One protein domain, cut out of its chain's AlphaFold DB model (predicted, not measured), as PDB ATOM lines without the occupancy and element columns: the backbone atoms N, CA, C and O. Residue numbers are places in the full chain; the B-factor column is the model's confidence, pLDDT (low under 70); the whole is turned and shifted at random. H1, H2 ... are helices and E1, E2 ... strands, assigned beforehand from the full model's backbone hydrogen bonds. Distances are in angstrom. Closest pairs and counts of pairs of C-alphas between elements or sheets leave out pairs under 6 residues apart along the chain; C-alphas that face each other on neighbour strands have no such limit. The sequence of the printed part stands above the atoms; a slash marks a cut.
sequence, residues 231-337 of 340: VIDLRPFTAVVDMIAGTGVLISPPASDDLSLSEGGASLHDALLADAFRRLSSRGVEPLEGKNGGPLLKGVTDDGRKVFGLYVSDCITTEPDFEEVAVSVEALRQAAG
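AT A GLANCE: This is residues 231 to 337 of the 340 residues of an uncharacterized protein of Streptomyces ferrugineus (UniProt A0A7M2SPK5). A strongly twisted antiparallel sheet of six strands has one helix on each face, H1 on one and H2 on the other. The loop between E3 and H1 sticks out at residues 261 to 266, and its Glu 263 marks one end of the long axis. The printed part has 107 residues, with two named helices and six named strands in the order E1 E2 E3 H1 E4 E5 E6 H2. The sheet is branched at E6, and the class is mixed, helices and strands. The whole is compact, with a radius of gyration of the C-alphas of 14.4 A, yet elongated in outline, spanning 50 by 29 by 27 A.

HOW THE PARTS SIT: E1, residues 231 to 234, and E2, residues 237 to 242, form a hairpin at 152 degrees, with N 232 and O 239 2.8 A apart, within hydrogen-bond range. E2 and E3, residues 247 to 251, form a hairpin at 165 degrees, with N 240 and O 249 at 2.9 A. E1 E2 E3 is a meander, each strand the antiparallel neighbour of the one before. E3 is antiparallel to E6, residues 306 to 312, at 149 degrees, with N 250 and O 308 at 2.8 A. On the other side of E6 lie E4, residues 285 to 287, beside 310 to 312, and E5, residues 297 to 300, beside 306 to 309. Both are antiparallel to E6: N 286 and O 311 are 2.8 A apart, as are N 298 and O 307 in the hairpin of E5 and E6. H1, residues 268 to 281, is on the sheet; its closest C-alphas to E1 are Ala 276 and Leu 234, 6.1 A. H2, residues 322 to 335, is on the opposite face at a height over the sheet of 8.2 A; it lies over E3 and runs along it at 9 degrees on the local plane. The closest C-alphas of E3 and H2 are those of Gly 248 and Leu 332, 7.0 A. H1 and H2 are apart. Every O i to N i+4 pair is within hydrogen-bond range in H2, and 9 of 10 in H1.

IN THESE COORDINATES: E1 begins at C-alpha 231 (202.366, 233.115, 171.945). E2 is 16.7 A long, E3 13.6 A, H1 20.5 A, and E6 and H2 19.6 A each. H1 begins at C-alpha 268 (199.277, 244.993, 191.251), and H2 ends at C-alpha 335 (193.312, 230.146, 172.600).

THE WHOLE: The C-alphas farthest apart, Glu 263 and Thr 318, are 50.3 A apart. The printed part has no cut. The link from E3 to H1, 16 residues, is long. Mean pLDDT of the printed part is 77.7; residues 244 to 245, 260 to 266, 314 to 326 and 328 to 329 are under 70.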
ATOM      1  N   VAL A 231     202.527 232.910 170.499       83.88
ATOM      2  CA  VAL A 231     202.366 233.115 171.945       83.88
ATOM      3  C   VAL A 231     203.572 233.876 172.495       83.88
ATOM      4  O   VAL A 231     204.721 233.467 172.322       83.88
ATOM      5  N   ILE A 232     203.323 234.987 173.186       82.62
ATOM      6  CA  ILE A 232     204.349 235.808 173.833       82.62
ATOM      7  C   ILE A 232     204.131 235.770 175.350       82.62
ATOM      8  O   ILE A 232     203.153 236.314 175.865       82.62
ATOM      9  N   ASP A 233     205.074 235.160 176.074       83.62
ATOM     10  CA  ASP A 233     205.085 235.166 177.541       83.62
ATOM     11  C   ASP A 233     205.581 236.526 178.069       83.62
ATOM     12  O   ASP A 233     206.711 236.951 177.801       83.62
ATOM     13  N   LEU A 234     204.721 237.223 178.816       82.56
ATOM     14  CA  LEU A 234     204.962 238.548 179.395       82.56
ATOM     15  C   LEU A 234     204.831 238.546 180.922       82.56
ATOM     16  O   LEU A 234     204.668 239.628 181.481       82.56
ATOM     17  N   ARG A 235     204.874 237.368 181.568       78.94
ATOM     18  CA  ARG A 235     204.599 237.101 182.997       78.94
ATOM     19  C   ARG A 235     204.298 238.328 183.882       78.94
ATOM     20  O   ARG A 235     205.184 239.158 184.093       78.94
ATOM     21  N   PRO A 236     203.111 238.390 184.512       81.62
ATOM     22  CA  PRO A 236     202.128 237.306 184.624       81.62
ATOM     23  C   PRO A 236     201.148 237.225 183.441       81.62
ATOM     24  O   PRO A 236     200.259 236.382 183.444       81.62
ATOM     25  N   PHE A 237     201.298 238.095 182.442       88.25
ATOM     26  CA  PHE A 237     200.428 238.134 181.273       88.25
ATOM     27  C   PHE A 237     200.908 237.192 180.170       88.25
ATOM     28  O   PHE A 237     202.100 236.916 180.033       88.25
ATOM     29  N   THR A 238     199.976 236.775 179.324       87.19
ATOM     30  CA  THR A 238     200.276 236.045 178.092       87.19
ATOM     31  C   THR A 238     199.569 236.733 176.940       87.19
ATOM     32  O   THR A 238     198.373 237.001 177.026       87.19
ATOM     33  N   ALA A 239     200.303 237.045 175.875       86.19
ATOM     34  CA  ALA A 239     199.701 237.524 174.638       86.19
ATOM     35  C   ALA A 239     199.644 236.393 173.610       86.19
ATOM     36  O   ALA A 239     200.593 235.617 173.495       86.19
ATOM     37  N   VAL A 240     198.551 236.326 172.858       86.75
ATOM     38  CA  VAL A 240     198.399 235.457 171.685       86.75
ATOM     39  C   VAL A 240     198.131 236.369 170.501       86.75
ATOM     40  O   VAL A 240     197.202 237.178 170.543       86.75
ATOM     41  N   VAL A 241     198.981 236.296 169.484       82.31
ATOM     42  CA  VAL A 241     198.979 237.244 168.371       82.31
ATOM     43  C   VAL A 241     198.964 236.492 167.053       82.31
ATOM     44  O   VAL A 241     199.829 235.659 166.804       82.31
ATOM     45  N   ASP A 242     198.013 236.823 166.194       81.56
ATOM     46  CA  ASP A 242     198.006 236.407 164.803       81.56
ATOM     47  C   ASP A 242     198.651 237.501 163.938       81.56
ATOM     48  O   ASP A 242     198.104 238.591 163.746       81.56
ATOM     49  N   MET A 243     199.843 237.198 163.424       71.31
ATOM     50  CA  MET A 243     200.627 238.109 162.584       71.31
ATOM     51  C   MET A 243     200.072 238.240 161.157       71.31
ATOM     52  O   MET A 243     200.394 239.213 160.472       71.31
ATOM     53  N   ILE A 244     199.253 237.280 160.711       68.69
ATOM     54  CA  ILE A 244     198.587 237.290 159.403       68.69
ATOM     55  C   ILE A 244     197.369 238.207 159.487       68.69
ATOM     56  O   ILE A 244     197.269 239.175 158.741       68.69
ATOM     57  N   ALA A 245     196.480 237.958 160.450       69.69
ATOM     58  CA  ALA A 245     195.257 238.742 160.613       69.69
ATOM     59  C   ALA A 245     195.500 240.134 161.227       69.69
ATOM     60  O   ALA A 245     194.585 240.957 161.278       69.69
ATOM     61  N   GLY A 246     196.696 240.393 161.765       77.75
ATOM     62  CA  GLY A 246     197.021 241.637 162.465       77.75
ATOM     63  C   GLY A 246     196.240 241.821 163.770       77.75
ATOM     64  O   GLY A 246     196.097 242.938 164.270       77.75
ATOM     65  N   THR A 247     195.715 240.730 164.331       82.50
ATOM     66  CA  THR A 247     194.878 240.748 165.533       82.50
ATOM     67  C   THR A 247     195.519 239.941 166.646       82.50
ATOM     68  O   THR A 247     196.243 238.979 166.417       82.50
ATOM     69  N   GLY A 248     195.262 240.330 167.889       86.25
ATOM     70  CA  GLY A 248     195.733 239.564 169.031       86.25
ATOM     71  C   GLY A 248     194.935 239.842 170.288       86.25
ATOM     72  O   GLY A 248     194.039 240.692 170.327       86.25
ATOM     73  N   VAL A 249     195.289 239.119 171.337       90.38
ATOM     74  CA  VAL A 249     194.708 239.257 172.665       90.38
ATOM     75  C   VAL A 249     195.791 239.219 173.732       90.38
ATOM     76  O   VAL A 249     196.769 238.483 173.619       90.38
ATOM     77  N   LEU A 250     195.604 240.007 174.787       90.44
ATOM     78  CA  LEU A 250     196.388 239.944 176.014       90.44
ATOM     79  C   LEU A 250     195.513 239.360 177.120       90.44
ATOM     80  O   LEU A 250     194.480 239.931 177.467       90.44
ATOM     81  N   ILE A 251     195.941 238.238 177.682       90.56
ATOM     82  CA  ILE A 251     195.232 237.510 178.731       90.56
ATOM     83  C   ILE A 251     195.868 237.879 180.069       90.56
ATOM     84  O   ILE A 251     197.085 237.748 180.249       90.56
ATOM     85  N   SER A 252     195.052 238.365 181.005       89.19
ATOM     86  CA  SER A 252     195.505 238.637 182.365       89.19
ATOM     87  C   SER A 252     195.750 237.341 183.141       89.19
ATOM     88  O   SER A 252     195.125 236.321 182.852       89.19
ATOM     89  N   PRO A 253     196.588 237.363 184.184       83.88
ATOM     90  CA  PRO A 253     196.515 236.342 185.226       83.88
ATOM     91  C   PRO A 253     195.104 236.245 185.846       83.88
ATOM     92  O   PRO A 253     194.306 237.187 185.711       83.88
ATOM     93  N   PRO A 254     194.783 235.121 186.517       81.94
ATOM     94  CA  PRO A 254     193.541 234.955 187.270       81.94
ATOM     95  C   PRO A 254     193.296 236.103 188.247       81.94
ATOM     96  O   PRO A 254     194.218 236.596 188.895       81.94
ATOM     97  N   ALA A 255     192.031 236.490 188.413       74.19
ATOM     98  CA  ALA A 255     191.656 237.506 189.396       74.19
ATOM     99  C   ALA A 255     191.999 237.087 190.841       74.19
ATOM    100  O   ALA A 255     192.238 237.947 191.680       74.19
ATOM    101  N   SER A 256     192.063 235.779 191.125       74.81
ATOM    102  CA  SER A 256     192.504 235.238 192.421       74.81
ATOM    103  C   SER A 256     193.948 235.584 192.771       74.81
ATOM    104  O   SER A 256     194.296 235.610 193.950       74.81
ATOM    105  N   ASP A 257     194.774 235.837 191.758       75.19
ATOM    106  CA  ASP A 257     196.199 236.122 191.915       75.19
ATOM    107  C   ASP A 257     196.447 237.632 192.050       75.19
ATOM    108  O   ASP A 257     197.581 238.069 192.253       75.19
ATOM    109  N   ASP A 258     195.383 238.440 191.947       73.19
ATOM    110  CA  ASP A 258     195.471 239.887 192.010       73.19
ATOM    111  C   ASP A 258     195.622 240.378 193.449       73.19
ATOM    112  O   ASP A 258     194.727 240.264 194.294       73.19
ATOM    113  N   LEU A 259     196.777 240.973 193.731       70.31
ATOM    114  CA  LEU A 259     197.037 241.623 195.004       70.31
ATOM    115  C   LEU A 259     196.538 243.067 194.934       70.31
ATOM    116  O   LEU A 259     197.179 243.945 194.354       70.31
ATOM    117  N   SER A 260     195.395 243.317 195.572       68.31
ATOM    118  CA  SER A 260     194.884 244.673 195.786       68.31
ATOM    119  C   SER A 260     195.684 245.370 196.889       68.31
ATOM    120  O   SER A 260     195.715 244.918 198.037       68.31
ATOM    121  N   LEU A 261     196.336 246.483 196.557       59.53
ATOM    122  CA  LEU A 261     197.117 247.264 197.513       59.53
ATOM    123  C   LEU A 261     196.197 248.250 198.249       59.53
ATOM    124  O   LEU A 261     196.046 249.400 197.847       59.53
ATOM    125  N   SER A 262     195.636 247.808 199.381       58.59
ATOM    126  CA  SER A 262     194.828 248.599 200.338       58.59
ATOM    127  C   SER A 262     193.535 249.234 199.779       58.59
ATOM    128  O   SER A 262     193.243 249.145 198.591       58.59
ATOM    129  N   GLU A 263     192.731 249.855 200.657       57.06
ATOM    130  CA  GLU A 263     191.348 250.352 200.444       57.06
ATOM    131  C   GLU A 263     191.137 251.343 199.268       57.06
ATOM    132  O   GLU A 263     190.018 251.788 199.029       57.06
ATOM    133  N   GLY A 264     192.183 251.683 198.508       56.22
ATOM    134  CA  GLY A 264     192.164 252.633 197.391       56.22
ATOM    135  C   GLY A 264     191.985 252.034 195.989       56.22
ATOM    136  O   GLY A 264     192.050 252.781 195.016       56.22
ATOM    137  N   GLY A 265     191.778 250.720 195.854       59.31
ATOM    138  CA  GLY A 265     191.378 250.092 194.583       59.31
ATOM    139  C   GLY A 265     192.471 249.952 193.516       59.31
ATOM    140  O   GLY A 265     192.158 249.576 192.390       59.31
ATOM    141  N   ALA A 266     193.736 250.233 193.842       62.16
ATOM    142  CA  ALA A 266     194.860 249.976 192.947       62.16
ATOM    143  C   ALA A 266     195.288 248.503 193.036       62.16
ATOM    144  O   ALA A 266     195.576 247.995 194.125       62.16
ATOM    145  N   SER A 267     195.347 247.830 191.889       70.62
ATOM    146  CA  SER A 267     195.766 246.433 191.794       70.62
ATOM    147  C   SER A 267     197.212 246.315 191.302       70.62
ATOM    148  O   SER A 267     197.683 247.128 190.498       70.62
ATOM    149  N   LEU A 268     197.946 245.304 191.781       74.19
ATOM    150  CA  LEU A 268     199.277 244.993 191.251       74.19
ATOM    151  C   LEU A 268     199.195 244.660 189.752       74.19
ATOM    152  O   LEU A 268     200.099 245.007 188.987       74.19
ATOM    153  N   HIS A 269     198.094 244.043 189.316       79.50
ATOM    154  CA  HIS A 269     197.855 243.734 187.913       79.50
ATOM    155  C   HIS A 269     197.710 244.974 187.027       79.50
ATOM    156  O   HIS A 269     198.215 244.942 185.907       79.50
ATOM    157  N   ASP A 270     197.133 246.081 187.503       73.38
ATOM    158  CA  ASP A 270     197.034 247.315 186.707       73.38
ATOM    159  C   ASP A 270     198.415 247.931 186.432       73.38
ATOM    160  O   ASP A 270     198.698 248.387 185.322       73.38
ATOM    161  N   ALA A 271     199.317 247.899 187.420       75.62
ATOM    162  CA  ALA A 271     200.693 248.363 187.236       75.62
ATOM    163  C   ALA A 271     201.478 247.457 186.268       75.62
ATOM    164  O   ALA A 271     202.232 247.946 185.421       75.62
ATOM    165  N   LEU A 272     201.280 246.138 186.364       82.38
ATOM    166  CA  LEU A 272     201.913 245.151 185.483       82.38
ATOM    167  C   LEU A 272     201.339 245.179 184.058       82.38
ATOM    168  O   LEU A 272     202.071 244.924 183.104       82.38
ATOM    169  N   LEU A 273     200.070 245.555 183.895       87.19
ATOM    170  CA  LEU A 273     199.416 245.708 182.597       87.19
ATOM    171  C   LEU A 273     200.089 246.802 181.753       87.19
ATOM    172  O   LEU A 273     200.380 246.594 180.575       87.19
ATOM    173  N   ALA A 274     200.407 247.947 182.362       85.31
ATOM    174  CA  ALA A 274     201.127 249.022 181.681       85.31
ATOM    175  C   ALA A 274     202.536 248.591 181.229       85.31
ATOM    176  O   ALA A 274     203.017 249.022 180.178       85.31
ATOM    177  N   ASP A 275     203.206 247.733 182.004       85.88
ATOM    178  CA  ASP A 275     204.496 247.156 181.622       85.88
ATOM    179  C   ASP A 275     204.358 246.145 180.473       85.88
ATOM    180  O   ASP A 275     205.142 246.191 179.523       85.88
ATOM    181  N   ALA A 276     203.324 245.296 180.504       87.44
ATOM    182  CA  ALA A 276     203.017 244.351 179.432       87.44
ATOM    183  C   ALA A 276     202.788 245.066 178.089       87.44
ATOM    184  O   ALA A 276     203.398 244.688 177.088       87.44
ATOM    185  N   PHE A 277     202.007 246.153 178.067       90.88
ATOM    186  CA  PHE A 277     201.810 246.944 176.845       90.88
ATOM    187  C   PHE A 277     203.092 247.611 176.350       90.88
ATOM    188  O   PHE A 277     203.345 247.631 175.148       90.88
ATOM    189  N   ARG A 278     203.951 248.100 177.252       87.62
ATOM    190  CA  ARG A 278     205.246 248.674 176.856       87.62
ATOM    191  C   ARG A 278     206.137 247.639 176.165       87.62
ATOM    192  O   ARG A 278     206.788 247.949 175.170       87.62
ATOM    193  N   ARG A 279     206.152 246.402 176.673       85.56
ATOM    194  CA  ARG A 279     206.901 245.283 176.076       85.56
ATOM    195  C   ARG A 279     206.307 244.847 174.736       85.56
ATOM    196  O   ARG A 279     207.067 244.538 173.825       85.56
ATOM    197  N   LEU A 280     204.982 244.857 174.593       86.75
ATOM    198  CA  LEU A 280     204.307 244.568 173.324       86.75
ATOM    199  C   LEU A 280     204.579 245.633 172.259       86.75
ATOM    200  O   LEU A 280     204.874 245.281 171.122       86.75
ATOM    201  N   SER A 281     204.595 246.911 172.640       86.00
ATOM    202  CA  SER A 281     204.860 248.015 171.710       86.00
ATOM    203  C   SER A 281     206.238 247.891 171.045       86.00
ATOM    204  O   SER A 281     206.360 248.085 169.841       86.00
ATOM    205  N   SER A 282     207.266 247.428 171.774       82.31
ATOM    206  CA  SER A 282     208.587 247.130 171.177       82.31
ATOM    207  C   SER A 282     208.588 246.001 170.134       82.31
ATOM    208  O   SER A 282     209.586 245.808 169.443       82.31
ATOM    209  N   ARG A 283     207.488 245.250 170.029       80.19
ATOM    210  CA  ARG A 283     207.262 244.171 169.059       80.19
ATOM    211  C   ARG A 283     206.246 244.560 167.979       80.19
ATOM    212  O   ARG A 283     205.773 243.680 167.273       80.19
ATOM    213  N   GLY A 284     205.878 245.841 167.885       84.25
ATOM    214  CA  GLY A 284     204.864 246.315 166.941       84.25
ATOM    215  C   GLY A 284     203.444 245.864 167.293       84.25
ATOM    216  O   GLY A 284     202.602 245.783 166.409       84.25
ATOM    217  N   VAL A 285     203.179 245.536 168.562       85.81
ATOM    218  CA  VAL A 285     201.853 245.121 169.035       85.81
ATOM    219  C   VAL A 285     201.318 246.160 170.012       85.81
ATOM    220  O   VAL A 285     201.952 246.468 171.022       85.81
ATOM    221  N   GLU A 286     200.133 246.685 169.735       89.62
ATOM    222  CA  GLU A 286     199.531 247.786 170.484       89.62
ATOM    223  C   GLU A 286     198.151 247.403 171.035       89.62
ATOM    224  O   GLU A 286     197.440 246.592 170.435       89.62
ATOM    225  N   PRO A 287     197.744 247.946 172.198       90.56
ATOM    226  CA  PRO A 287     196.398 247.733 172.709       90.56
ATOM    227  C   PRO A 287     195.363 248.447 171.840       90.56
ATOM    228  O   PRO A 287     195.517 249.618 171.504       90.56
ATOM    229  N   LEU A 288     194.255 247.767 171.555       87.88
ATOM    230  CA  LEU A 288     193.085 248.420 170.979       87.88
ATOM    231  C   LEU A 288     192.444 249.343 172.017       87.88
ATOM    232  O   LEU A 288     192.260 248.955 173.172       87.88
ATOM    233  N   GLU A 289     192.056 250.544 171.601       88.62
ATOM    234  CA  GLU A 289     191.394 251.516 172.469       88.62
ATOM    235  C   GLU A 289     189.886 251.221 172.569       88.62
ATOM    236  O   GLU A 289     189.182 251.023 171.577       88.62
ATOM    237  N   GLY A 290     189.376 251.154 173.797       83.56
ATOM    238  CA  GLY A 290     187.955 251.047 174.100       83.56
ATOM    239  C   GLY A 290     187.275 252.416 174.192       83.56
ATOM    240  O   GLY A 290     187.910 253.464 174.202       83.56
ATOM    241  N   LYS A 291     185.947 252.423 174.360       81.94
ATOM    242  CA  LYS A 291     185.125 253.657 174.391       81.94
ATOM    243  C   LYS A 291     185.515 254.678 175.472       81.94
ATOM    244  O   LYS A 291     185.131 255.837 175.366       81.94
ATOM    245  N   ASN A 292     186.235 254.246 176.505       80.12
ATOM    246  CA  ASN A 292     186.625 255.080 177.643       80.12
ATOM    247  C   ASN A 292     188.065 255.616 177.526       80.12
ATOM    248  O   ASN A 292     188.586 256.138 178.507       80.12
ATOM    249  N   GLY A 293     188.732 255.421 176.385       83.19
ATOM    250  CA  GLY A 293     190.139 255.784 176.192       83.19
ATOM    251  C   GLY A 293     191.151 254.846 176.862       83.19
ATOM    252  O   GLY A 293     192.351 255.089 176.823       83.19
ATOM    253  N   GLY A 294     190.672 253.774 177.502       85.31
ATOM    254  CA  GLY A 294     191.500 252.699 178.051       85.31
ATOM    255  C   GLY A 294     191.539 251.470 177.135       85.31
ATOM    256  O   GLY A 294     190.835 251.444 176.125       85.31
ATOM    257  N   PRO A 295     192.298 250.420 177.492       86.38
ATOM    258  CA  PRO A 295     192.379 249.186 176.712       86.38
ATOM    259  C   PRO A 295     191.008 248.528 176.504       86.38
ATOM    260  O   PRO A 295     190.191 248.441 177.425       86.38
ATOM    261  N   LEU A 296     190.758 248.030 175.296       89.44
ATOM    262  CA  LEU A 296     189.524 247.349 174.927       89.44
ATOM    263  C   LEU A 296     189.439 245.988 175.626       89.44
ATOM    264  O   LEU A 296     190.141 245.050 175.254       89.44
ATOM    265  N   LEU A 297     188.527 245.856 176.589       88.62
ATOM    266  CA  LEU A 297     188.161 244.569 177.178       88.62
ATOM    267  C   LEU A 297     187.296 243.776 176.184       88.62
ATOM    268  O   LEU A 297     186.177 244.183 175.872       88.62
ATOM    269  N   LYS A 298     187.819 242.655 175.684       84.94
ATOM    270  CA  LYS A 298     187.126 241.736 174.765       84.94
ATOM    271  C   LYS A 298     186.192 240.783 175.501       84.94
ATOM    272  O   LYS A 298     185.160 240.409 174.955       84.94
ATOM    273  N   GLY A 299     186.548 240.410 176.725       87.50
ATOM    274  CA  GLY A 299     185.760 239.491 177.528       87.50
ATOM    275  C   GLY A 299     186.461 239.085 178.814       87.50
ATOM    276  O   GLY A 299     187.510 239.626 179.177       87.50
ATOM    277  N   VAL A 300     185.841 238.125 179.489       86.31
ATOM    278  CA  VAL A 300     186.371 237.453 180.670       86.31
ATOM    279  C   VAL A 300     186.266 235.953 180.412       86.31
ATOM    280  O   VAL A 300     185.232 235.503 179.924       86.31
ATOM    281  N   THR A 301     187.334 235.207 180.678       82.06
ATOM    282  CA  THR A 301     187.358 233.741 180.560       82.06
ATOM    283  C   THR A 301     186.516 233.086 181.655       82.06
ATOM    284  O   THR A 301     186.211 233.712 182.673       82.06
ATOM    285  N   ASP A 302     186.200 231.800 181.498       79.12
ATOM    286  CA  ASP A 302     185.440 231.038 182.503       79.12
ATOM    287  C   ASP A 302     186.126 231.009 183.882       79.12
ATOM    288  O   ASP A 302     185.459 230.951 184.915       79.12
ATOM    289  N   ASP A 303     187.461 231.103 183.917       78.88
ATOM    290  CA  ASP A 303     188.260 231.178 185.146       78.88
ATOM    291  C   ASP A 303     188.511 232.619 185.643       78.88
ATOM    292  O   ASP A 303     189.292 232.840 186.571       78.88
ATOM    293  N   GLY A 304     187.826 233.614 185.069       80.94
ATOM    294  CA  GLY A 304     187.792 234.989 185.570       80.94
ATOM    295  C   GLY A 304     188.940 235.892 185.107       80.94
ATOM    296  O   GLY A 304     189.112 236.981 185.664       80.94
ATOM    297  N   ARG A 305     189.732 235.489 184.107       86.19
ATOM    298  CA  ARG A 305     190.805 236.320 183.532       86.19
ATOM    299  C   ARG A 305     190.227 237.347 182.576       86.19
ATOM    300  O   ARG A 305     189.364 237.039 181.761       86.19
ATOM    301  N   LYS A 306     190.739 238.573 182.627       89.44
ATOM    302  CA  LYS A 306     190.392 239.629 181.672       89.44
ATOM    303  C   LYS A 306     191.159 239.413 180.371       89.44
ATOM    304  O   LYS A 306     192.368 239.183 180.395       89.44
ATOM    305  N   VAL A 307     190.468 239.551 179.245       88.50
ATOM    306  CA  VAL A 307     191.064 239.460 177.907       88.50
ATOM    307  C   VAL A 307     190.982 240.821 177.227       88.50
ATOM    308  O   VAL A 307     189.888 241.345 177.009       88.50
ATOM    309  N   PHE A 308     192.129 241.401 176.882       91.38
ATOM    310  CA  PHE A 308     192.233 242.699 176.213       91.38
ATOM    311  C   PHE A 308     192.556 242.526 174.728       91.38
ATOM    312  O   PHE A 308     193.326 241.644 174.364       91.38
ATOM    313  N   GLY A 309     191.980 243.361 173.866       89.56
ATOM    314  CA  GLY A 309     192.247 243.331 172.427       89.56
ATOM    315  C   GLY A 309     193.577 243.991 172.063       89.56
ATOM    316  O   GLY A 309     193.895 245.060 172.583       89.56
ATOM    317  N   LEU A 310     194.311 243.378 171.136       88.25
ATOM    318  CA  LEU A 310     195.557 243.881 170.562       88.25
ATOM    319  C   LEU A 310     195.438 244.024 169.038       88.25
ATOM    320  O   LEU A 310     194.634 243.338 168.401       88.25
ATOM    321  N   TYR A 311     196.278 244.883 168.474       86.38
ATOM    322  CA  TYR A 311     196.486 245.066 167.040       86.38
ATOM    323  C   TYR A 311     197.986 245.033 166.718       86.38
ATOM    324  O   TYR A 311     198.795 245.489 167.527       86.38
ATOM    325  N   VAL A 312     198.355 244.481 165.561       81.81
ATOM    326  CA  VAL A 312     199.748 244.390 165.094       81.81
ATOM    327  C   VAL A 312     199.987 245.422 163.998       81.81
ATOM    328  O   VAL A 312     199.363 245.364 162.942       81.81
ATOM    329  N   SER A 313     200.909 246.351 164.235       70.56
ATOM    330  CA  SER A 313     201.194 247.471 163.334       70.56
ATOM    331  C   SER A 313     201.858 247.046 162.018       70.56
ATOM    332  O   SER A 313     201.612 247.677 160.995       70.56
ATOM    333  N   ASP A 314     202.634 245.955 162.034       64.06
ATOM    334  CA  ASP A 314     203.376 245.415 160.883       64.06
ATOM    335  C   ASP A 314     202.840 244.027 160.457       64.06
ATOM    336  O   ASP A 314     203.589 243.049 160.383       64.06
ATOM    337  N   CYS A 315     201.527 243.894 160.240       62.66
ATOM    338  CA  CYS A 315     200.940 242.636 159.758       62.66
ATOM    339  C   CYS A 315     201.348 242.329 158.304       62.66
ATOM    340  O   CYS A 315     201.677 243.230 157.526       62.66
ATOM    341  N   ILE A 316     201.324 241.047 157.921       54.75
ATOM    342  CA  ILE A 316     201.597 240.642 156.535       54.75
ATOM    343  C   ILE A 316     200.535 241.289 155.627       54.75
ATOM    344  O   ILE A 316     199.340 241.110 155.823       54.75
ATOM    345  N   THR A 317     200.981 242.100 154.665       47.72
ATOM    346  CA  THR A 317     200.162 243.074 153.916       47.72
ATOM    347  C   THR A 317     199.348 242.503 152.758       47.72
ATOM    348  O   THR A 317     198.648 243.251 152.077       47.72
ATOM    349  N   THR A 318     199.432 241.202 152.485       56.75
ATOM    350  CA  THR A 318     198.436 240.551 151.630       56.75
ATOM    351  C   THR A 318     197.156 240.478 152.432       56.75
ATOM    352  O   THR A 318     197.127 239.721 153.393       56.75
ATOM    353  N   GLU A 319     196.155 241.288 152.066       53.97
ATOM    354  CA  GLU A 319     194.829 241.256 152.685       53.97
ATOM    355  C   GLU A 319     194.355 239.795 152.752       53.97
ATOM    356  O   GLU A 319     194.078 239.218 151.695       53.97
ATOM    357  N   PRO A 320     194.335 239.174 153.948       56.41
ATOM    358  CA  PRO A 320     193.812 237.827 154.089       56.41
ATOM    359  C   PRO A 320     192.329 237.871 153.745       56.41
ATOM    360  O   PRO A 320     191.641 238.862 154.029       56.41
ATOM    361  N   ASP A 321     191.826 236.817 153.113       61.69
ATOM    362  CA  ASP A 321     190.404 236.781 152.822       61.69
ATOM    363  C   ASP A 321     189.586 236.706 154.124       61.69
ATOM    364  O   ASP A 321     190.077 236.430 155.225       61.69
ATOM    365  N   PHE A 322     188.296 237.018 154.028       57.75
ATOM    366  CA  PHE A 322     187.448 237.079 155.215       57.75
ATOM    367  C   PHE A 322     187.264 235.727 155.912       57.75
ATOM    368  O   PHE A 322     186.861 235.724 157.077       57.75
ATOM    369  N   GLU A 323     187.501 234.615 155.217       67.44
ATOM    370  CA  GLU A 323     187.413 233.277 155.786       67.44
ATOM    371  C   GLU A 323     188.646 232.993 156.644       67.44
ATOM    372  O   GLU A 323     188.492 232.614 157.806       67.44
ATOM    373  N   GLU A 324     189.841 233.320 156.153       59.09
ATOM    374  CA  GLU A 324     191.091 233.269 156.917       59.09
ATOM    375  C   GLU A 324     191.018 234.156 158.165       59.09
ATOM    376  O   GLU A 324     191.298 233.698 159.272       59.09
ATOM    377  N   VAL A 325     190.524 235.395 158.031       62.69
ATOM    378  CA  VAL A 325     190.328 236.294 159.183       62.69
ATOM    379  C   VAL A 325     189.343 235.704 160.196       62.69
ATOM    380  O   VAL A 325     189.563 235.807 161.403       62.69
ATOM    381  N   ALA A 326     188.247 235.095 159.739       67.50
ATOM    382  CA  ALA A 326     187.261 234.495 160.635       67.50
ATOM    383  C   ALA A 326     187.827 233.275 161.377       67.50
ATOM    384  O   ALA A 326     187.611 233.149 162.584       67.50
ATOM    385  N   VAL A 327     188.581 232.419 160.682       72.56
ATOM    386  CA  VAL A 327     189.281 231.267 161.267       72.56
ATOM    387  C   VAL A 327     190.309 231.729 162.299       72.56
ATOM    388  O   VAL A 327     190.321 231.213 163.414       72.56
ATOM    389  N   SER A 328     191.102 232.751 161.979       65.69
ATOM    390  CA  SER A 328     192.068 233.365 162.892       65.69
ATOM    391  C   SER A 328     191.413 233.952 164.139       65.69
ATOM    392  O   SER A 328     191.866 233.719 165.259       65.69
ATOM    393  N   VAL A 329     190.309 234.687 163.977       69.12
ATOM    394  CA  VAL A 329     189.564 235.253 165.108       69.12
ATOM    395  C   VAL A 329     189.000 234.148 165.998       69.12
ATOM    396  O   VAL A 329     189.066 234.265 167.222       69.12
ATOM    397  N   GLU A 330     188.471 233.076 165.414       75.88
ATOM    398  CA  GLU A 330     187.945 231.945 166.176       75.88
ATOM    399  C   GLU A 330     189.061 231.183 166.905       75.88
ATOM    400  O   GLU A 330     188.939 230.907 168.099       75.88
ATOM    401  N   ALA A 331     190.196 230.943 166.244       72.31
ATOM    402  CA  ALA A 331     191.378 230.348 166.862       72.31
ATOM    403  C   ALA A 331     191.895 231.201 168.033       72.31
ATOM    404  O   ALA A 331     192.197 230.672 169.103       72.31
ATOM    405  N   LEU A 332     191.916 232.530 167.881       73.94
ATOM    406  CA  LEU A 332     192.279 233.457 168.954       73.94
ATOM    407  C   LEU A 332     191.297 233.404 170.128       73.94
ATOM    408  O   LEU A 332     191.727 233.460 171.281       73.94
ATOM    409  N   ARG A 333     189.988 233.280 169.873       75.06
ATOM    410  CA  ARG A 333     188.979 233.129 170.938       75.06
ATOM    411  C   ARG A 333     189.159 231.820 171.696       75.06
ATOM    412  O   ARG A 333     189.151 231.838 172.926       75.06
ATOM    413  N   GLN A 334     189.401 230.723 170.985       78.50
ATOM    414  CA  GLN A 334     189.670 229.420 171.590       78.50
ATOM    415  C   GLN A 334     190.958 229.433 172.418       78.50
ATOM    416  O   GLN A 334     190.945 229.010 173.573       78.50
ATOM    417  N   ALA A 335     192.046 229.995 171.882       75.25
ATOM    418  CA  ALA A 335     193.312 230.146 172.600       75.25
ATOM    419  C   ALA A 335     193.175 231.040 173.843       75.25
ATOM    420  O   ALA A 335     193.837 230.815 174.856       75.25
ATOM    421  N   ALA A 336     192.288 232.036 173.785       72.12
ATOM    422  CA  ALA A 336     191.965 232.893 174.916       72.12
ATOM    423  C   ALA A 336     191.041 232.240 175.951       72.12
ATOM    424  O   ALA A 336     190.831 232.842 176.997       72.12
ATOM    425  N   GLY A 337     190.468 231.061 175.682       78.81
ATOM    426  CA  GLY A 337     189.466 230.442 176.554       78.81
ATOM    427  C   GLY A 337     188.129 231.193 176.572       78.81
ATOM    428  O   GLY A 337     187.450 231.215 177.596       78.81
TER     429      GLY A 337